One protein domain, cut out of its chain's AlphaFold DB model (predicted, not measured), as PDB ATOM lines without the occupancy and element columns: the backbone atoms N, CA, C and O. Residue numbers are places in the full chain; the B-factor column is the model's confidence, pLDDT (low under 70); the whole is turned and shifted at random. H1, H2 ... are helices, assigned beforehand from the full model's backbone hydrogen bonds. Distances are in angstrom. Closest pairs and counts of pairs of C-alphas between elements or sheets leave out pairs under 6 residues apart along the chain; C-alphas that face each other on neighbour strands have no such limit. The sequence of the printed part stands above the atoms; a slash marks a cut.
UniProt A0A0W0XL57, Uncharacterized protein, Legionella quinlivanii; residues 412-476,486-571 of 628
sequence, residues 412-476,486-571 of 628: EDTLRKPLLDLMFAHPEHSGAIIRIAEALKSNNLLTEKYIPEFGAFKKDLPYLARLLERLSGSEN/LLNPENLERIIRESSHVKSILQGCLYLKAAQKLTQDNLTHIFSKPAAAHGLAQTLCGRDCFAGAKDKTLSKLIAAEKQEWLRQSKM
ATOM      1  N   GLU A 412     -23.424  14.413-125.952       82.06
ATOM      2  CA  GLU A 412     -23.517  15.865-126.119       82.06
ATOM      3  C   GLU A 412     -22.582  16.362-127.229       82.06
ATOM      4  O   GLU A 412     -21.370  16.129-127.192       82.06
ATOM      5  N   ASP A 413     -23.138  17.093-128.199       81.44
ATOM      6  CA  ASP A 413     -22.388  17.612-129.351       81.44
ATOM      7  C   ASP A 413     -21.294  18.622-128.965       81.44
ATOM      8  O   ASP A 413     -20.247  18.680-129.613       81.44
ATOM      9  N   THR A 414     -21.508  19.359-127.875       85.19
ATOM     10  CA  THR A 414     -20.570  20.300-127.237       85.19
ATOM     11  C   THR A 414     -19.206  19.676-126.947       85.19
ATOM     12  O   THR A 414     -18.165  20.272-127.214       85.19
ATOM     13  N   LEU A 415     -19.194  18.431-126.464       88.69
ATOM     14  CA  LEU A 415     -17.969  17.680-126.175       88.69
ATOM     15  C   LEU A 415     -17.525  16.812-127.354       88.69
ATOM     16  O   LEU A 415     -16.328  16.597-127.558       88.69
ATOM     17  N   ARG A 416     -18.482  16.302-128.132       90.12
ATOM     18  CA  ARG A 416     -18.221  15.396-129.253       90.12
ATOM     19  C   ARG A 416     -17.454  16.084-130.378       90.12
ATOM     20  O   ARG A 416     -16.485  15.512-130.871       90.12
ATOM     21  N   LYS A 417     -17.848  17.300-130.769       90.12
ATOM     22  CA  LYS A 417     -17.236  18.012-131.899       90.12
ATOM     23  C   LYS A 417     -15.742  18.315-131.679       90.12
ATOM     24  O   LYS A 417     -14.953  17.895-132.518       90.12
ATOM     25  N   PRO A 418     -15.306  18.908-130.550       91.56
ATOM     26  CA  PRO A 418     -13.879  19.131-130.302       91.56
ATOM     27  C   PRO A 418     -13.043  17.840-130.271       91.56
ATOM     28  O   PRO A 418     -11.872  17.848-130.646       91.56
ATOM     29  N   LEU A 419     -13.626  16.714-129.831       93.19
ATOM     30  CA  LEU A 419     -12.953  15.410-129.856       93.19
ATOM     31  C   LEU A 419     -12.833  14.854-131.278       93.19
ATOM     32  O   LEU A 419     -11.779  14.323-131.619       93.19
ATOM     33  N   LEU A 420     -13.871  15.002-132.108       93.62
ATOM     34  CA  LEU A 420     -13.806  14.667-133.535       93.62
ATOM     35  C   LEU A 420     -12.725  15.492-134.238       93.62
ATOM     36  O   LEU A 420     -11.873  14.913-134.909       93.62
ATOM     37  N   ASP A 421     -12.707  16.809-134.026       93.12
ATOM     38  CA  ASP A 421     -11.698  17.707-134.598       93.12
ATOM     39  C   ASP A 421     -10.276  17.241-134.242       93.12
ATOM     40  O   ASP A 421      -9.403  17.155-135.108       93.12
ATOM     41  N   LEU A 422     -10.048  16.848-132.983       93.00
ATOM     42  CA  LEU A 422      -8.757  16.326-132.532       93.00
ATOM     43  C   LEU A 422      -8.417  14.957-133.152       93.00
ATOM     44  O   LEU A 422      -7.263  14.723-133.511       93.00
ATOM     45  N   MET A 423      -9.398  14.057-133.288       95.12
ATOM     46  CA  MET A 423      -9.211  12.740-133.912       95.12
ATOM     47  C   MET A 423      -8.839  12.865-135.388       95.12
ATOM     48  O   MET A 423      -7.904  12.207-135.830       95.12
ATOM     49  N   PHE A 424      -9.513  13.732-136.141       94.62
ATOM     50  CA  PHE A 424      -9.196  13.951-137.552       94.62
ATOM     51  C   PHE A 424      -7.909  14.764-137.763       94.62
ATOM     52  O   PHE A 424      -7.271  14.612-138.803       94.62
ATOM     53  N   ALA A 425      -7.479  15.572-136.786       93.06
ATOM     54  CA  ALA A 425      -6.167  16.222-136.805       93.06
ATOM     55  C   ALA A 425      -5.000  15.250-136.530       93.06
ATOM     56  O   ALA A 425      -3.884  15.485-136.996       93.06
ATOM     57  N   HIS A 426      -5.249  14.169-135.780       93.69
ATOM     58  CA  HIS A 426      -4.259  13.153-135.396       93.69
ATOM     59  C   HIS A 426      -4.823  11.726-135.548       93.69
ATOM     60  O   HIS A 426      -4.981  11.011-134.545       93.69
ATOM     61  N   PRO A 427      -5.141  11.288-136.781       93.81
ATOM     62  CA  PRO A 427      -5.855  10.036-137.035       93.81
ATOM     63  C   PRO A 427      -5.117   8.803-136.495       93.81
ATOM     64  O   PRO A 427      -5.748   7.895-135.948       93.81
ATOM     65  N   GLU A 428      -3.784   8.800-136.529       93.94
ATOM     66  CA  GLU A 428      -2.907   7.756-135.989       93.94
ATOM     67  C   GLU A 428      -2.982   7.602-134.458       93.94
ATOM     68  O   GLU A 428      -2.480   6.631-133.882       93.94
ATOM     69  N   HIS A 429      -3.586   8.572-133.771       95.12
ATOM     70  CA  HIS A 429      -3.727   8.616-132.317       95.12
ATOM     71  C   HIS A 429      -5.187   8.632-131.860       95.12
ATOM     72  O   HIS A 429      -5.450   8.798-130.666       95.12
ATOM     73  N   SER A 430      -6.131   8.361-132.763       94.44
ATOM     74  CA  SER A 430      -7.569   8.286-132.479       94.44
ATOM     75  C   SER A 430      -7.893   7.425-131.250       94.44
ATOM     76  O   SER A 430      -8.580   7.870-130.335       94.44
ATOM     77  N   GLY A 431      -7.311   6.225-131.146       93.06
ATOM     78  CA  GLY A 431      -7.497   5.357-129.976       93.06
ATOM     79  C   GLY A 431      -6.868   5.884-128.675       93.06
ATOM     80  O   GLY A 431      -7.287   5.503-127.582       93.06
ATOM     81  N   ALA A 432      -5.854   6.752-128.739       93.81
ATOM     82  CA  ALA A 432      -5.334   7.435-127.551       93.81
ATOM     83  C   ALA A 432      -6.276   8.559-127.097       93.81
ATOM     84  O   ALA A 432      -6.482   8.723-125.899       93.81
ATOM     85  N   ILE A 433      -6.883   9.282-128.043       95.19
ATOM     86  CA  ILE A 433      -7.838  10.362-127.764       95.19
ATOM     87  C   ILE A 433      -9.078   9.825-127.040       95.19
ATOM     88  O   ILE A 433      -9.479  10.399-126.028       95.19
ATOM     89  N   ILE A 434      -9.627   8.683-127.473       94.75
ATOM     90  CA  ILE A 434     -10.752   8.034-126.774       94.75
ATOM     91  C   ILE A 434     -10.387   7.687-125.329       94.75
ATOM     92  O   ILE A 434     -11.127   8.028-124.411       94.75
ATOM     93  N   ARG A 435      -9.207   7.099-125.102       93.00
ATOM     94  CA  ARG A 435      -8.751   6.734-123.750       93.00
ATOM     95  C   ARG A 435      -8.501   7.948-122.856       93.00
ATOM     96  O   ARG A 435      -8.777   7.896-121.660       93.00
ATOM     97  N   ILE A 436      -8.019   9.057-123.424       93.81
ATOM     98  CA  ILE A 436      -7.944  10.347-122.720       93.81
ATOM     99  C   ILE A 436      -9.348  10.782-122.298       93.81
ATOM    100  O   ILE A 436      -9.567  11.088-121.127       93.81
ATOM    101  N   ALA A 437     -10.309  10.772-123.221       92.62
ATOM    102  CA  ALA A 437     -11.675  11.187-122.938       92.62
ATOM    103  C   ALA A 437     -12.352  10.286-121.882       92.62
ATOM    104  O   ALA A 437     -12.995  10.801-120.971       92.62
ATOM    105  N   GLU A 438     -12.148   8.966-121.929       91.81
ATOM    106  CA  GLU A 438     -12.623   8.002-120.922       91.81
ATOM    107  C   GLU A 438     -12.029   8.271-119.530       91.81
ATOM    108  O   GLU A 438     -12.756   8.339-118.531       91.81
ATOM    109  N   ALA A 439     -10.711   8.480-119.453       89.75
ATOM    110  CA  ALA A 439     -10.018   8.793-118.205       89.75
ATOM    111  C   ALA A 439     -10.507  10.119-117.596       89.75
ATOM    112  O   ALA A 439     -10.640  10.242-116.379       89.75
ATOM    113  N   LEU A 440     -10.823  11.111-118.429       91.31
ATOM    114  CA  LEU A 440     -11.362  12.390-117.970       91.31
ATOM    115  C   LEU A 440     -12.832  12.285-117.567       91.31
ATOM    116  O   LEU A 440     -13.219  12.855-116.547       91.31
ATOM    117  N   LYS A 441     -13.647  11.539-118.320       89.62
ATOM    118  CA  LYS A 441     -15.068  11.342-118.016       89.62
ATOM    119  C   LYS A 441     -15.256  10.601-116.695       89.62
ATOM    120  O   LYS A 441     -16.031  11.055-115.861       89.62
ATOM    121  N   SER A 442     -14.497   9.529-116.462       88.00
ATOM    122  CA  SER A 442     -14.516   8.777-115.193       88.00
ATOM    123  C   SER A 442     -14.144   9.622-113.967       88.00
ATOM    124  O   SER A 442     -14.503   9.273-112.847       88.00
ATOM    125  N   ASN A 443     -13.467  10.756-114.175       87.25
ATOM    126  CA  ASN A 443     -13.065  11.693-113.126       87.25
ATOM    127  C   ASN A 443     -13.878  13.003-113.126       87.25
ATOM    128  O   ASN A 443     -13.544  13.916-112.378       87.25
ATOM    129  N   ASN A 444     -14.944  13.108-113.933       88.31
ATOM    130  CA  ASN A 444     -15.758  14.323-114.111       88.31
ATOM    131  C   ASN A 444     -14.953  15.564-114.561       88.31
ATOM    132  O   ASN A 444     -15.262  16.690-114.176       88.31
ATOM    133  N   LEU A 445     -13.908  15.365-115.370       90.25
ATOM    134  CA  LEU A 445     -13.024  16.430-115.874       90.25
ATOM    135  C   LEU A 445     -13.164  16.690-117.376       90.25
ATOM    136  O   LEU A 445     -12.554  17.629-117.893       90.25
ATOM    137  N   LEU A 446     -13.935  15.868-118.089       89.94
ATOM    138  CA  LEU A 446     -14.160  16.050-119.517       89.94
ATOM    139  C   LEU A 446     -15.049  17.280-119.741       89.94
ATOM    140  O   LEU A 446     -16.251  17.236-119.506       89.94
ATOM    141  N   THR A 447     -14.436  18.384-120.162       88.00
ATOM    142  CA  THR A 447     -15.100  19.675-120.387       88.00
ATOM    143  C   THR A 447     -14.579  20.318-121.669       88.00
ATOM    144  O   THR A 447     -13.444  20.053-122.078       88.00
ATOM    145  N   GLU A 448     -15.371  21.208-122.273       85.56
ATOM    146  CA  GLU A 448     -14.991  21.956-123.484       85.56
ATOM    147  C   GLU A 448     -13.681  22.740-123.318       85.56
ATOM    148  O   GLU A 448     -12.946  22.929-124.281       85.56
ATOM    149  N   LYS A 449     -13.357  23.155-122.087       87.19
ATOM    150  CA  LYS A 449     -12.146  23.920-121.765       87.19
ATOM    151  C   LYS A 449     -10.861  23.161-122.110       87.19
ATOM    152  O   LYS A 449      -9.912  23.773-122.584       87.19
ATOM    153  N   TYR A 450     -10.797  21.858-121.826       86.88
ATOM    154  CA  TYR A 450      -9.537  21.105-121.900       86.88
ATOM    155  C   TYR A 450      -9.308  20.404-123.237       86.88
ATOM    156  O   TYR A 450      -8.160  20.158-123.594       86.88
ATOM    157  N   ILE A 451     -10.369  20.078-123.981       87.81
ATOM    158  CA  ILE A 451     -10.246  19.290-125.215       87.81
ATOM    159  C   ILE A 451      -9.344  19.971-126.265       87.81
ATOM    160  O   ILE A 451      -8.448  19.294-126.776       87.81
ATOM    161  N   PRO A 452      -9.486  21.283-126.555       86.62
ATOM    162  CA  PRO A 452      -8.628  21.960-127.530       86.62
ATOM    163  C   PRO A 452      -7.143  21.950-127.141       86.62
ATOM    164  O   PRO A 452      -6.268  21.836-127.999       86.62
ATOM    165  N   GLU A 453      -6.847  22.004-125.840       90.12
ATOM    166  CA  GLU A 453      -5.480  22.027-125.311       90.12
ATOM    167  C   GLU A 453      -4.732  20.705-125.551       90.12
ATOM    168  O   GLU A 453      -3.500  20.672-125.611       90.12
ATOM    169  N   PHE A 454      -5.451  19.594-125.754       90.50
ATOM    170  CA  PHE A 454      -4.822  18.310-126.068       90.50
ATOM    171  C   PHE A 454      -4.136  18.300-127.439       90.50
ATOM    172  O   PHE A 454      -3.195  17.527-127.640       90.50
ATOM    173  N   GLY A 455      -4.502  19.217-128.342       84.94
ATOM    174  CA  GLY A 455      -3.786  19.433-129.601       84.94
ATOM    175  C   GLY A 455      -2.309  19.807-129.409       84.94
ATOM    176  O   GLY A 455      -1.483  19.526-130.279       84.94
ATOM    177  N   ALA A 456      -1.926  20.360-128.250       88.62
ATOM    178  CA  ALA A 456      -0.532  20.693-127.946       88.62
ATOM    179  C   ALA A 456       0.383  19.457-127.854       88.62
ATOM    180  O   ALA A 456       1.588  19.562-128.090       88.62
ATOM    181  N   PHE A 457      -0.173  18.278-127.550       90.94
ATOM    182  CA  PHE A 457       0.602  17.054-127.348       90.94
ATOM    183  C   PHE A 457       1.002  16.385-128.669       90.94
ATOM    184  O   PHE A 457       2.046  15.738-128.717       90.94
ATOM    185  N   LYS A 458       0.232  16.553-129.754       90.31
ATOM    186  CA  LYS A 458       0.519  15.984-131.088       90.31
ATOM    187  C   LYS A 458       0.913  14.493-131.000       90.31
ATOM    188  O   LYS A 458       0.150  13.671-130.498       90.31
ATOM    189  N   LYS A 459       2.153  14.152-131.380       89.38
ATOM    190  CA  LYS A 459       2.748  12.801-131.305       89.38
ATOM    191  C   LYS A 459       2.824  12.201-129.894       89.38
ATOM    192  O   LYS A 459       3.117  11.017-129.735       89.38
ATOM    193  N   ASP A 460       2.617  13.019-128.863       92.38
ATOM    194  CA  ASP A 460       2.714  12.617-127.467       92.38
ATOM    195  C   ASP A 460       1.361  12.261-126.826       92.38
ATOM    196  O   ASP A 460       1.328  11.820-125.672       92.38
ATOM    197  N   LEU A 461       0.258  12.347-127.584       93.56
ATOM    198  CA  LEU A 461      -1.082  11.909-127.171       93.56
ATOM    199  C   LEU A 461      -1.112  10.483-126.576       93.56
ATOM    200  O   LEU A 461      -1.733  10.298-125.526       93.56
ATOM    201  N   PRO A 462      -0.404   9.470-127.127       93.88
ATOM    202  CA  PRO A 462      -0.361   8.139-126.513       93.88
ATOM    203  C   PRO A 462       0.262   8.116-125.109       93.88
ATOM    204  O   PRO A 462      -0.137   7.311-124.264       93.88
ATOM    205  N   TYR A 463       1.237   8.990-124.833       93.81
ATOM    206  CA  TYR A 463       1.855   9.094-123.506       93.81
ATOM    207  C   TYR A 463       0.959   9.855-122.534       93.81
ATOM    208  O   TYR A 463       0.908   9.481-121.362       93.81
ATOM    209  N   LEU A 464       0.225  10.863-123.015       94.81
ATOM    210  CA  LEU A 464      -0.808  11.531-122.230       94.81
ATOM    211  C   LEU A 464      -1.903  10.541-121.819       94.81
ATOM    212  O   LEU A 464      -2.166  10.420-120.627       94.81
ATOM    213  N   ALA A 465      -2.460   9.770-122.760       93.06
ATOM    214  CA  ALA A 465      -3.463   8.739-122.471       93.06
ATOM    215  C   ALA A 465      -2.989   7.798-121.357       93.06
ATOM    216  O   ALA A 465      -3.639   7.641-120.324       93.06
ATOM    217  N   ARG A 466      -1.772   7.266-121.514       92.62
ATOM    218  CA  ARG A 466      -1.158   6.374-120.530       92.62
ATOM    219  C   ARG A 466      -0.905   7.064-119.188       92.62
ATOM    220  O   ARG A 466      -0.997   6.401-118.163       92.62
ATOM    221  N   LEU A 467      -0.564   8.354-119.156       92.94
ATOM    222  CA  LEU A 467      -0.392   9.109-117.909       92.94
ATOM    223  C   LEU A 467      -1.725   9.268-117.177       92.94
ATOM    224  O   LEU A 467      -1.789   8.957-115.988       92.94
ATOM    225  N   LEU A 468      -2.776   9.691-117.880       92.81
ATOM    226  CA  LEU A 468      -4.101   9.888-117.295       92.81
ATOM    227  C   LEU A 468      -4.660   8.575-116.738       92.81
ATOM    228  O   LEU A 468      -4.999   8.529-115.561       92.81
ATOM    229  N   GLU A 469      -4.590   7.474-117.495       89.62
ATOM    230  CA  GLU A 469      -4.960   6.129-117.019       89.62
ATOM    231  C   GLU A 469      -4.235   5.731-115.713       89.62
ATOM    232  O   GLU A 469      -4.769   4.998-114.878       89.62
ATOM    233  N   ARG A 470      -2.981   6.174-115.514       87.25
ATOM    234  CA  ARG A 470      -2.242   5.888-114.272       87.25
ATOM    235  C   ARG A 470      -2.710   6.727-113.094       87.25
ATOM    236  O   ARG A 470      -2.599   6.228-111.972       87.25
ATOM    237  N   LEU A 471      -3.186   7.942-113.344       88.69
ATOM    238  CA  LEU A 471      -3.638   8.879-112.321       88.69
ATOM    239  C   LEU A 471      -5.109   8.666-111.940       88.69
ATOM    240  O   LEU A 471      -5.441   8.875-110.778       88.69
ATOM    241  N   SER A 472      -5.943   8.174-112.860       83.88
ATOM    242  CA  SER A 472      -7.378   7.926-112.650       83.88
ATOM    243  C   SER A 472      -7.708   6.849-111.603       83.88
ATOM    244  O   SER A 472      -8.840   6.792-111.143       83.88
ATOM    245  N   GLY A 473      -6.740   6.008-111.206       67.62
ATOM    246  CA  GLY A 473      -6.971   4.843-110.334       67.62
ATOM    247  C   GLY A 473      -7.694   3.709-111.082       67.62
ATOM    248  O   GLY A 473      -8.644   3.944-111.811       67.62
ATOM    249  N   SER A 474      -7.223   2.457-110.994       48.59
ATOM    250  CA  SER A 474      -7.822   1.363-111.785       48.59
ATOM    251  C   SER A 474      -9.037   0.738-111.098       48.59
ATOM    252  O   SER A 474      -8.927   0.355-109.933       48.59
ATOM    253  N   GLU A 475     -10.098   0.473-111.861       44.00
ATOM    254  CA  GLU A 475     -11.313  -0.248-111.437       44.00
ATOM    255  C   GLU A 475     -11.085  -1.725-111.033       44.00
ATOM    256  O   GLU A 475     -11.939  -2.324-110.390       44.00
ATOM    257  N   ASN A 476      -9.918  -2.316-111.320       38.62
ATOM    258  CA  ASN A 476      -9.649  -3.751-111.116       38.62
ATOM    259  C   ASN A 476      -8.829  -4.107-109.856       38.62
ATOM    260  O   ASN A 476      -8.227  -5.180-109.798       38.62
ATOM    261  N   LEU A 486      -5.694  10.579-108.365       88.62
ATOM    262  CA  LEU A 486      -4.754  11.694-108.428       88.62
ATOM    263  C   LEU A 486      -5.034  12.577-109.646       88.62
ATOM    264  O   LEU A 486      -4.347  13.574-109.859       88.62
ATOM    265  N   LEU A 487      -6.017  12.220-110.473       90.44
ATOM    266  CA  LEU A 487      -6.449  13.031-111.591       90.44
ATOM    267  C   LEU A 487      -7.561  13.985-111.133       90.44
ATOM    268  O   LEU A 487      -8.734  13.630-111.108       90.44
ATOM    269  N   ASN A 488      -7.169  15.204-110.768       90.00
ATOM    270  CA  ASN A 488      -8.055  16.304-110.375       90.00
ATOM    271  C   ASN A 488      -7.824  17.532-111.293       90.00
ATOM    272  O   ASN A 488      -6.872  17.515-112.082       90.00
ATOM    273  N   PRO A 489      -8.659  18.591-111.220       89.50
ATOM    274  CA  PRO A 489      -8.543  19.742-112.121       89.50
ATOM    275  C   PRO A 489      -7.162  20.410-112.084       89.50
ATOM    276  O   PRO A 489      -6.598  20.711-113.131       89.50
ATOM    277  N   GLU A 490      -6.583  20.580-110.892       90.62
ATOM    278  CA  GLU A 490      -5.288  21.245-110.714       90.62
ATOM    279  C   GLU A 490      -4.141  20.440-111.345       90.62
ATOM    280  O   GLU A 490      -3.286  20.985-112.045       90.62
ATOM    281  N   ASN A 491      -4.131  19.120-111.144       91.62
ATOM    282  CA  ASN A 491      -3.125  18.244-111.737       91.62
ATOM    283  C   ASN A 491      -3.277  18.164-113.263       91.62
ATOM    284  O   ASN A 491      -2.268  18.130-113.966       91.62
ATOM    285  N   LEU A 492      -4.507  18.171-113.789       92.50
ATOM    286  CA  LEU A 492      -4.754  18.194-115.231       92.50
ATOM    287  C   LEU A 492      -4.240  19.490-115.873       92.50
ATOM    288  O   LEU A 492      -3.529  19.425-116.876       92.50
ATOM    289  N   GLU A 493      -4.520  20.650-115.274       91.88
ATOM    290  CA  GLU A 493      -4.003  21.941-115.750       91.88
ATOM    291  C   GLU A 493      -2.470  21.973-115.773       91.88
ATOM    292  O   GLU A 493      -1.869  22.452-116.738       91.88
ATOM    293  N   ARG A 494      -1.819  21.405-114.750       91.81
ATOM    294  CA  ARG A 494      -0.354  21.272-114.719       91.81
ATOM    295  C   ARG A 494       0.165  20.365-115.833       91.81
ATOM    296  O   ARG A 494       1.157  20.707-116.465       91.81
ATOM    297  N   ILE A 495      -0.494  19.236-116.103       93.75
ATOM    298  CA  ILE A 495      -0.100  18.324-117.192       93.75
ATOM    299  C   ILE A 495      -0.219  19.017-118.552       93.75
ATOM    300  O   ILE A 495       0.683  18.882-119.374       93.75
ATOM    301  N   ILE A 496      -1.302  19.763-118.776       92.19
ATOM    302  CA  ILE A 496      -1.530  20.517-120.015       92.19
ATOM    303  C   ILE A 496      -0.451  21.588-120.208       92.19
ATOM    304  O   ILE A 496       0.181  21.640-121.265       92.19
ATOM    305  N   ARG A 497      -0.183  22.399-119.173       91.94
ATOM    306  CA  ARG A 497       0.865  23.432-119.212       91.94
ATOM    307  C   ARG A 497       2.245  22.841-119.514       91.94
ATOM    308  O   ARG A 497       3.022  23.445-120.244       91.94
ATOM    309  N   GLU A 498       2.529  21.657-118.983       91.88
ATOM    310  CA  GLU A 498       3.818  20.967-119.113       91.88
ATOM    311  C   GLU A 498       3.799  19.874-120.197       91.88
ATOM    312  O   GLU A 498       4.500  18.861-120.090       91.88
ATOM    313  N   SER A 499       2.995  20.064-121.249       89.88
ATOM    314  CA  SER A 499       2.776  19.083-122.325       89.88
ATOM    315  C   SER A 499       4.073  18.566-122.963       89.88
ATOM    316  O   SER A 499       4.213  17.364-123.196       89.88
ATOM    317  N   SER A 500       5.077  19.433-123.133       88.81
ATOM    318  CA  SER A 500       6.413  19.096-123.656       88.81
ATOM    319  C   SER A 500       7.213  18.121-122.778       88.81
ATOM    320  O   SER A 500       8.231  17.568-123.203       88.81
ATOM    321  N   HIS A 501       6.777  17.894-121.539       91.44
ATOM    322  CA  HIS A 501       7.454  17.060-120.551       91.44
ATOM    323  C   HIS A 501       6.643  15.824-120.144       91.44
ATOM    324  O   HIS A 501       7.057  15.085-119.243       91.44
ATOM    325  N   VAL A 502       5.539  15.533-120.842       93.19
ATOM    326  CA  VAL A 502       4.609  14.442-120.506       93.19
ATOM    327  C   VAL A 502       5.290  13.075-120.391       93.19
ATOM    328  O   VAL A 502       4.971  12.305-119.488       93.19
ATOM    329  N   LYS A 503       6.298  12.776-121.225       92.19
ATOM    330  CA  LYS A 503       7.069  11.517-121.161       92.19
ATOM    331  C   LYS A 503       7.861  11.388-119.866       92.19
ATOM    332  O   LYS A 503       7.862  10.328-119.241       92.19
ATOM    333  N   SER A 504       8.529  12.467-119.458       90.38
ATOM    334  CA  SER A 504       9.304  12.519-118.215       90.38
ATOM    335  C   SER A 504       8.386  12.399-117.000       90.38
ATOM    336  O   SER A 504       8.689  11.635-116.081       90.38
ATOM    337  N   ILE A 505       7.240  13.086-117.023       92.44
ATOM    338  CA  ILE A 505       6.214  12.995-115.977       92.44
ATOM    339  C   ILE A 505       5.667  11.564-115.898       92.44
ATOM    340  O   ILE A 505       5.706  10.959-114.830       92.44
ATOM    341  N   LEU A 506       5.257  10.974-117.028       92.38
ATOM    342  CA  LEU A 506       4.791   9.588-117.113       92.38
ATOM    343  C   LEU A 506       5.820   8.608-116.549       92.38
ATOM    344  O   LEU A 506       5.481   7.766-115.719       92.38
ATOM    345  N   GLN A 507       7.080   8.719-116.962       89.06
ATOM    346  CA  GLN A 507       8.142   7.848-116.471       89.06
ATOM    347  C   GLN A 507       8.361   8.017-114.958       89.06
ATOM    348  O   GLN A 507       8.597   7.025-114.265       89.06
ATOM    349  N   GLY A 508       8.238   9.241-114.436       89.06
ATOM    350  CA  GLY A 508       8.248   9.509-113.000       89.06
ATOM    351  C   GLY A 508       7.088   8.836-112.266       89.06
ATOM    352  O   GLY A 508       7.313   8.119-111.291       89.06
ATOM    353  N   CYS A 509       5.867   8.968-112.786       88.88
ATOM    354  CA  CYS A 509       4.683   8.302-112.247       88.88
ATOM    355  C   CYS A 509       4.821   6.772-112.260       88.88
ATOM    356  O   CYS A 509       4.426   6.117-111.297       88.88
ATOM    357  N   LEU A 510       5.411   6.186-113.308       87.69
ATOM    358  CA  LEU A 510       5.669   4.743-113.381       87.69
ATOM    359  C   LEU A 510       6.654   4.279-112.297       87.69
ATOM    360  O   LEU A 510       6.407   3.250-111.666       87.69
ATOM    361  N   TYR A 511       7.724   5.040-112.036       85.81
ATOM    362  CA  TYR A 511       8.658   4.737-110.946       85.81
ATOM    363  C   TYR A 511       7.985   4.812-109.578       85.81
ATOM    364  O   TYR A 511       8.057   3.854-108.808       85.81
ATOM    365  N   LEU A 512       7.276   5.910-109.303       86.44
ATOM    366  CA  LEU A 512       6.570   6.099-108.037       86.44
ATOM    367  C   LEU A 512       5.504   5.022-107.825       86.44
ATOM    368  O   LEU A 512       5.397   4.480-106.730       86.44
ATOM    369  N   LYS A 513       4.749   4.654-108.868       85.00
ATOM    370  CA  LYS A 513       3.723   3.607-108.780       85.00
ATOM    371  C   LYS A 513       4.327   2.249-108.441       85.00
ATOM    372  O   LYS A 513       3.791   1.555-107.583       85.00
ATOM    373  N   ALA A 514       5.431   1.875-109.085       81.75
ATOM    374  CA  ALA A 514       6.094   0.604-108.815       81.75
ATOM    375  C   ALA A 514       6.718   0.541-107.415       81.75
ATOM    376  O   ALA A 514       6.701  -0.513-106.789       81.75
ATOM    377  N   ALA A 515       7.202   1.672-106.900       82.56
ATOM    378  CA  ALA A 515       7.651   1.799-105.516       82.56
ATOM    379  C   ALA A 515       6.495   1.981-104.512       82.56
ATOM    380  O   ALA A 515       6.760   2.194-103.333       82.56
ATOM    381  N   GLN A 516       5.233   1.945-104.966       84.62
ATOM    382  CA  GLN A 516       4.029   2.216-104.166       84.62
ATOM    383  C   GLN A 516       4.035   3.589-103.461       84.62
ATOM    384  O   GLN A 516       3.389   3.783-102.439       84.62
ATOM    385  N   LYS A 517       4.733   4.570-104.038       86.19
ATOM    386  CA  LYS A 517       4.894   5.946-103.540       86.19
ATOM    387  C   LYS A 517       4.176   6.987-104.405       86.19
ATOM    388  O   LYS A 517       4.486   8.173-104.329       86.19
ATOM    389  N   LEU A 518       3.251   6.574-105.270       86.50
ATOM    390  CA  LEU A 518       2.477   7.514-106.082       86.50
ATOM    391  C   LEU A 518       1.373   8.152-105.220       86.50
ATOM    392  O   LEU A 518       0.272   7.620-105.137       86.50
ATOM    393  N   THR A 519       1.712   9.260-104.560       87.94
ATOM    394  CA  THR A 519       0.836  10.093-103.717       87.94
ATOM    395  C   THR A 519       0.794  11.528-104.250       87.94
ATOM    396  O   THR A 519       1.653  11.910-105.050       87.94
ATOM    397  N   GLN A 520      -0.166  12.343-103.795       88.06
ATOM    398  CA  GLN A 520      -0.299  13.743-104.229       88.06
ATOM    399  C   GLN A 520       0.947  14.591-103.911       88.06
ATOM    400  O   GLN A 520       1.363  15.405-104.738       88.06
ATOM    401  N   ASP A 521       1.597  14.354-102.768       88.56
ATOM    402  CA  ASP A 521       2.828  15.057-102.380       88.56
ATOM    403  C   ASP A 521       3.985  14.746-103.336       88.56
ATOM    404  O   ASP A 521       4.647  15.648-103.853       88.56
ATOM    405  N   ASN A 522       4.196  13.462-103.643       88.88
ATOM    406  CA  ASN A 522       5.249  13.046-104.567       88.88
ATOM    407  C   ASN A 522       4.950  13.488-106.004       88.88
ATOM    408  O   ASN A 522       5.870  13.835-106.747       88.88
ATOM    409  N   LEU A 523       3.672  13.519-106.391       89.62
ATOM    410  CA  LEU A 523       3.239  14.046-107.680       89.62
ATOM    411  C   LEU A 523       3.524  15.556-107.787       89.62
ATOM    412  O   LEU A 523       4.127  16.014-108.758       89.62
ATOM    413  N   THR A 524       3.191  16.324-106.748       90.12
ATOM    414  CA  THR A 524       3.523  17.755-106.640       90.12
ATOM    415  C   THR A 524       5.033  17.981-106.707       90.12
ATOM    416  O   THR A 524       5.503  18.878-107.409       90.12
ATOM    417  N   HIS A 525       5.818  17.117-106.058       89.19
ATOM    418  CA  HIS A 525       7.273  17.196-106.095       89.19
ATOM    419  C   HIS A 525       7.836  16.975-107.508       89.19
ATOM    420  O   HIS A 525       8.756  17.691-107.908       89.19
ATOM    421  N   ILE A 526       7.318  16.025-108.295       91.38
ATOM    422  CA  ILE A 526       7.810  15.831-109.672       91.38
ATOM    423  C   ILE A 526       7.342  16.940-110.625       91.38
ATOM    424  O   ILE A 526       8.094  17.301-111.531       91.38
ATOM    425  N   PHE A 527       6.175  17.547-110.381       91.12
ATOM    426  CA  PHE A 527       5.719  18.728-111.121       91.12
ATOM    427  C   PHE A 527       6.546  19.989-110.836       91.12
ATOM    428  O   PHE A 527       6.565  20.884-111.671       91.12
ATOM    429  N   SER A 528       7.291  20.061-109.726       90.88
ATOM    430  CA  SER A 528       8.200  21.193-109.473       90.88
ATOM    431  C   SER A 528       9.341  21.303-110.497       90.88
ATOM    432  O   SER A 528       9.886  22.388-110.700       90.88
ATOM    433  N   LYS A 529       9.720  20.187-111.143       90.19
ATOM    434  CA  LYS A 529      10.708  20.145-112.238       90.19
ATOM    435  C   LYS A 529      10.291  19.121-113.305       90.19
ATOM    436  O   LYS A 529      10.892  18.044-113.379       90.19
ATOM    437  N   PRO A 530       9.318  19.450-114.168       88.56
ATOM    438  CA  PRO A 530       8.698  18.514-115.114       88.56
ATOM    439  C   PRO A 530       9.706  17.831-116.056       88.56
ATOM    440  O   PRO A 530       9.720  16.604-116.204       88.56
ATOM    441  N   ALA A 531      10.660  18.598-116.593       86.50
ATOM    442  CA  ALA A 531      11.741  18.084-117.440       86.50
ATOM    443  C   ALA A 531      12.623  17.019-116.747       86.50
ATOM    444  O   ALA A 531      13.206  16.157-117.405       86.50
ATOM    445  N   ALA A 532      12.714  17.054-115.413       87.38
ATOM    446  CA  ALA A 532      13.492  16.125-114.594       87.38
ATOM    447  C   ALA A 532      12.617  15.188-113.741       87.38
ATOM    448  O   ALA A 532      13.152  14.473-112.892       87.38
ATOM    449  N   ALA A 533      11.299  15.163-113.969       87.62
ATOM    450  CA  ALA A 533      10.324  14.418-113.173       87.62
ATOM    451  C   ALA A 533      10.719  12.949-112.956       87.62
ATOM    452  O   ALA A 533      10.690  12.458-111.829       87.62
ATOM    453  N   HIS A 534      11.179  12.258-114.003       85.44
ATOM    454  CA  HIS A 534      11.632  10.870-113.881       85.44
ATOM    455  C   HIS A 534      12.878  10.705-112.992       85.44
ATOM    456  O   HIS A 534      12.973   9.720-112.264       85.44
ATOM    457  N   GLY A 535      13.823  11.651-113.019       84.06
ATOM    458  CA  GLY A 535      15.017  11.633-112.166       84.06
ATOM    459  C   GLY A 535      14.687  11.951-110.706       84.06
ATOM    460  O   GLY A 535      15.192  11.291-109.801       84.06
ATOM    461  N   LEU A 536      13.773  12.896-110.474       86.50
ATOM    462  CA  LEU A 536      13.254  13.187-109.136       86.50
ATOM    463  C   LEU A 536      12.514  11.980-108.551       86.50
ATOM    464  O   LEU A 536      12.799  11.564-107.429       86.50
ATOM    465  N   ALA A 537      11.644  11.345-109.335       86.12
ATOM    466  CA  ALA A 537      10.977  10.114-108.929       86.12
ATOM    467  C   ALA A 537      11.980   9.011-108.555       86.12
ATOM    468  O   ALA A 537      11.783   8.325-107.556       86.12
ATOM    469  N   GLN A 538      13.089   8.873-109.295       83.50
ATOM    470  CA  GLN A 538      14.143   7.916-108.940       83.50
ATOM    471  C   GLN A 538      14.756   8.209-107.568       83.50
ATOM    472  O   GLN A 538      14.928   7.288-106.769       83.50
ATOM    473  N   THR A 539      15.041   9.478-107.263       84.75
ATOM    474  CA  THR A 539      15.571   9.854-105.943       84.75
ATOM    475  C   THR A 539      14.581   9.579-104.812       84.75
ATOM    476  O   THR A 539      14.990   9.094-103.762       84.75
ATOM    477  N   LEU A 540      13.281   9.790-105.047       83.38
ATOM    478  CA  LEU A 540      12.216   9.538-104.069       83.38
ATOM    479  C   LEU A 540      11.960   8.036-103.835       83.38
ATOM    480  O   LEU A 540      11.568   7.619-102.739       83.38
ATOM    481  N   CYS A 541      12.184   7.199-104.851       79.12
ATOM    482  CA  CYS A 541      11.980   5.754-104.751       79.12
ATOM    483  C   CYS A 541      13.106   5.044-103.983       79.12
ATOM    484  O   CYS A 541      12.799   4.133-103.220       79.12
ATOM    485  N   GLY A 542      14.360   5.496-104.107       70.00
ATOM    486  CA  GLY A 542      15.545   4.811-103.566       70.00
ATOM    487  C   GLY A 542      16.173   3.832-104.570       70.00
ATOM    488  O   GLY A 542      15.524   3.432-105.538       70.00
ATOM    489  N   ARG A 543      17.457   3.468-104.381       61.72
ATOM    490  CA  ARG A 543      18.261   2.751-105.399       61.72
ATOM    491  C   ARG A 543      17.782   1.336-105.747       61.72
ATOM    492  O   ARG A 543      18.097   0.852-106.833       61.72
ATOM    493  N   ASP A 544      16.988   0.714-104.883       58.81
ATOM    494  CA  ASP A 544      16.692  -0.721-104.960       58.81
ATOM    495  C   ASP A 544      15.351  -1.045-105.649       58.81
ATOM    496  O   ASP A 544      15.064  -2.196-105.964       58.81
ATOM    497  N   CYS A 545      14.536  -0.036-105.982       56.53
ATOM    498  CA  CYS A 545      13.190  -0.232-106.544       56.53
ATOM    499  C   CYS A 545      13.142  -0.292-108.091       56.53
ATOM    500  O   CYS A 545      12.065  -0.337-108.685       56.53
ATOM    501  N   PHE A 546      14.289  -0.254-108.785       54.56
ATOM    502  CA  PHE A 546      14.343   0.080-110.220       54.56
ATOM    503  C   PHE A 546      14.171  -1.075-111.208       54.56
ATOM    504  O   PHE A 546      13.965  -0.817-112.399       54.56
ATOM    505  N   ALA A 547      14.287  -2.326-110.766       54.56
ATOM    506  CA  ALA A 547      14.338  -3.463-111.683       54.56
ATOM    507  C   ALA A 547      12.978  -3.770-112.344       54.56
ATOM    508  O   ALA A 547      12.949  -4.136-113.517       54.56
ATOM    509  N   GLY A 548      11.861  -3.559-111.633       50.28
ATOM    510  CA  GLY A 548      10.519  -3.947-112.094       50.28
ATOM    511  C   GLY A 548       9.738  -2.897-112.901       50.28
ATOM    512  O   GLY A 548       8.717  -3.232-113.491       50.28
ATOM    513  N   ALA A 549      10.190  -1.637-112.947       54.38
ATOM    514  CA  ALA A 549       9.379  -0.490-113.403       54.38
ATOM    515  C   ALA A 549       9.917   0.253-114.639       54.38
ATOM    516  O   ALA A 549       9.321   1.233-115.096       54.38
ATOM    517  N   LYS A 550      11.088  -0.147-115.149       61.69
ATOM    518  CA  LYS A 550      11.752   0.538-116.263       61.69
ATOM    519  C   LYS A 550      11.074   0.196-117.583       61.69
ATOM    520  O   LYS A 550      11.385  -0.818-118.203       61.69
ATOM    521  N   ASP A 551      10.244   1.113-118.064       74.19
ATOM    522  CA  ASP A 551       9.976   1.215-119.493       74.19
ATOM    523  C   ASP A 551      11.273   1.670-120.186       74.19
ATOM    524  O   ASP A 551      11.611   2.856-120.271       74.19
ATOM    525  N   LYS A 552      12.081   0.677-120.582       76.81
ATOM    526  CA  LYS A 552      13.396   0.892-121.198       76.81
ATOM    527  C   LYS A 552      13.274   1.689-122.497       76.81
ATOM    528  O   LYS A 552      14.199   2.425-122.830       76.81
ATOM    529  N   THR A 553      12.156   1.559-123.205       81.56
ATOM    530  CA  THR A 553      11.888   2.266-124.458       81.56
ATOM    531  C   THR A 553      11.591   3.739-124.185       81.56
ATOM    532  O   THR A 553      12.261   4.605-124.746       81.56
ATOM    533  N   LEU A 554      10.693   4.034-123.240       82.62
ATOM    534  CA  LEU A 554      10.377   5.407-122.830       82.62
ATOM    535  C   LEU A 554      11.605   6.138-122.263       82.62
ATOM    536  O   LEU A 554      11.868   7.287-122.610       82.62
ATOM    537  N   SER A 555      12.420   5.450-121.459       80.56
ATOM    538  CA  SER A 555      13.660   6.019-120.907       80.56
ATOM    539  C   SER A 555      14.688   6.376-121.990       80.56
ATOM    540  O   SER A 555      15.378   7.388-121.870       80.56
ATOM    541  N   LYS A 556      14.793   5.570-123.059       83.50
ATOM    542  CA  LYS A 556      15.657   5.876-124.212       83.50
ATOM    543  C   LYS A 556      15.160   7.100-124.980       83.50
ATOM    544  O   LYS A 556      15.978   7.936-125.347       83.50
ATOM    545  N   LEU A 557      13.847   7.222-125.181       83.00
ATOM    546  CA  LEU A 557      13.244   8.372-125.862       83.00
ATOM    547  C   LEU A 557      13.498   9.678-125.102       83.00
ATOM    548  O   LEU A 557      13.979  10.638-125.694       83.00
ATOM    549  N   ILE A 558      13.294   9.680-123.782       83.06
ATOM    550  CA  ILE A 558      13.584  10.845-122.929       83.06
ATOM    551  C   ILE A 558      15.071  11.233-123.009       83.06
ATOM    552  O   ILE A 558      15.417  12.414-123.079       83.06
ATOM    553  N   ALA A 559      15.978  10.249-123.010       82.31
ATOM    554  CA  ALA A 559      17.410  10.507-123.141       82.31
ATOM    555  C   ALA A 559      17.776  11.096-124.515       82.31
ATOM    556  O   ALA A 559      18.610  12.001-124.580       82.31
ATOM    557  N   ALA A 560      17.146  10.615-125.590       82.25
ATOM    558  CA  ALA A 560      17.341  11.126-126.942       82.25
ATOM    559  C   ALA A 560      16.842  12.573-127.083       82.25
ATOM    560  O   ALA A 560      17.581  13.421-127.575       82.25
ATOM    561  N   GLU A 561      15.651  12.890-126.568       81.88
ATOM    562  CA  GLU A 561      15.104  14.258-126.570       81.88
ATOM    563  C   GLU A 561      16.001  15.233-125.806       81.88
ATOM    564  O   GLU A 561      16.274  16.340-126.268       81.88
ATOM    565  N   LYS A 562      16.545  14.799-124.664       80.69
ATOM    566  CA  LYS A 562      17.505  15.598-123.898       80.69
ATOM    567  C   LYS A 562      18.797  15.855-124.677       80.69
ATOM    568  O   LYS A 562      19.351  16.950-124.587       80.69
ATOM    569  N   GLN A 563      19.302  14.864-125.412       80.06
ATOM    570  CA  GLN A 563      20.482  15.045-126.262       80.06
ATOM    571  C   GLN A 563      20.210  15.996-127.427       80.06
ATOM    572  O   GLN A 563      21.067  16.823-127.732       80.06
ATOM    573  N   GLU A 564      19.031  15.911-128.038       79.56
ATOM    574  CA  GLU A 564      18.643  16.778-129.148       79.56
ATOM    575  C   GLU A 564      18.470  18.230-128.701       79.56
ATOM    576  O   GLU A 564      19.043  19.137-129.300       79.56
ATOM    577  N   TRP A 565      17.817  18.458-127.559       80.00
ATOM    578  CA  TRP A 565      17.733  19.790-126.962       80.00
ATOM    579  C   TRP A 565      19.120  20.373-126.646       80.00
ATOM    580  O   TRP A 565      19.393  21.540-126.921       80.00
ATOM    581  N   LEU A 566      20.041  19.553-126.122       79.44
ATOM    582  CA  LEU A 566      21.426  19.976-125.882       79.44
ATOM    583  C   LEU A 566      22.175  20.304-127.181       79.44
ATOM    584  O   LEU A 566      23.062  21.157-127.156       79.44
ATOM    585  N   ARG A 567      21.858  19.636-128.298       77.38
ATOM    586  CA  ARG A 567      22.415  19.959-129.620       77.38
ATOM    587  C   ARG A 567      21.859  21.275-130.147       77.38
ATOM    588  O   ARG A 567      22.651  22.148-130.481       77.38
ATOM    589  N   GLN A 568      20.542  21.450-130.140       76.06
ATOM    590  CA  GLN A 568      19.888  22.681-130.594       76.06
ATOM    591  C   GLN A 568      20.302  23.893-129.750       76.06
ATOM    592  O   GLN A 568      20.671  24.926-130.289       76.06
ATOM    593  N   SER A 569      20.379  23.753-128.422       76.12
ATOM    594  CA  SER A 569      20.867  24.825-127.544       76.12
ATOM    595  C   SER A 569      22.330  25.199-127.818       76.12
ATOM    596  O   SER A 569      22.704  26.362-127.677       76.12
ATOM    597  N   LYS A 570      23.172  24.237-128.222       79.12
ATOM    598  CA  LYS A 570      24.550  24.521-128.650       79.12
ATOM    599  C   LYS A 570      24.607  25.200-130.018       79.12
ATOM    600  O   LYS A 570      25.456  26.064-130.184       79.12
ATOM    601  N   MET A 571      23.734  24.820-130.952       69.56
ATOM    602  CA  MET A 571      23.624  25.436-132.281       69.56
ATOM    603  C   MET A 571      23.153  26.888-132.176       69.56
ATOM    604  O   MET A 571      23.847  27.769-132.666       69.56
TER     605      MET A 571
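Overview. This is residues 412 to 476 and 486 to 571 of the 628 residues of an uncharacterized protein of Legionella quinlivanii (UniProt A0A0W0XL57). The chain winds in stacked helical turns: H3, H5 and H7 form a row running the same way, with H4 and H6 running back along one side. The hairpin of H1 and H2 makes one end; H8 packs on H5 toward the other, and its residues 563 to 571 stick out. The printed part has 151 residues, with eight named helices and no named strand, all helix in class. It is compact, radius of gyration of the C-alphas 15.7 A, and spans 49 by 44 by 24 A.

Along the chain. H3, residues 452 to 471, begins at C-alpha 452 (-8.628, 21.960, -127.530) and has a kink of 118 degrees near residue 459. H8, residues 552 to 571, is 28.8 A long and ends at C-alpha 571 (23.624, 25.436, -132.281). The others are H1 (413 to 425), H2 (427 to 441), H4 (489 to 497), H5 (499 to 514), H6 (520 to 527) and H7 (530 to 541).

Arrangement. H3 touches H5 at C-alphas 467 and 506, 5.3 A apart, and H2 at C-alphas 436 and 465, 4.8 A. H3 and H4 only just touch, with 3 pairs of C-alphas within 8 A. H5 touches H7 at C-alphas 508 and 534, 3.8 A, and H8 at C-alphas 504 and 558, 6.6 A. H6 touches H7 at C-alphas 526 and 533, 4.5 A. Every O i to N i+4 pair is within hydrogen-bond range in H4, H6 and H8, against 7 of 9 in H1, 8 of 11 in H2, 8 of 16 in H3, 10 of 12 in H5 and 6 of 8 in H7.

Size, cuts and confidence. Residues 477 to 485 are not printed; C-alphas 476 and 486 are 16.4 A apart. Residues 473 to 476, 543 to 550 and 571 are under 70 in pLDDT.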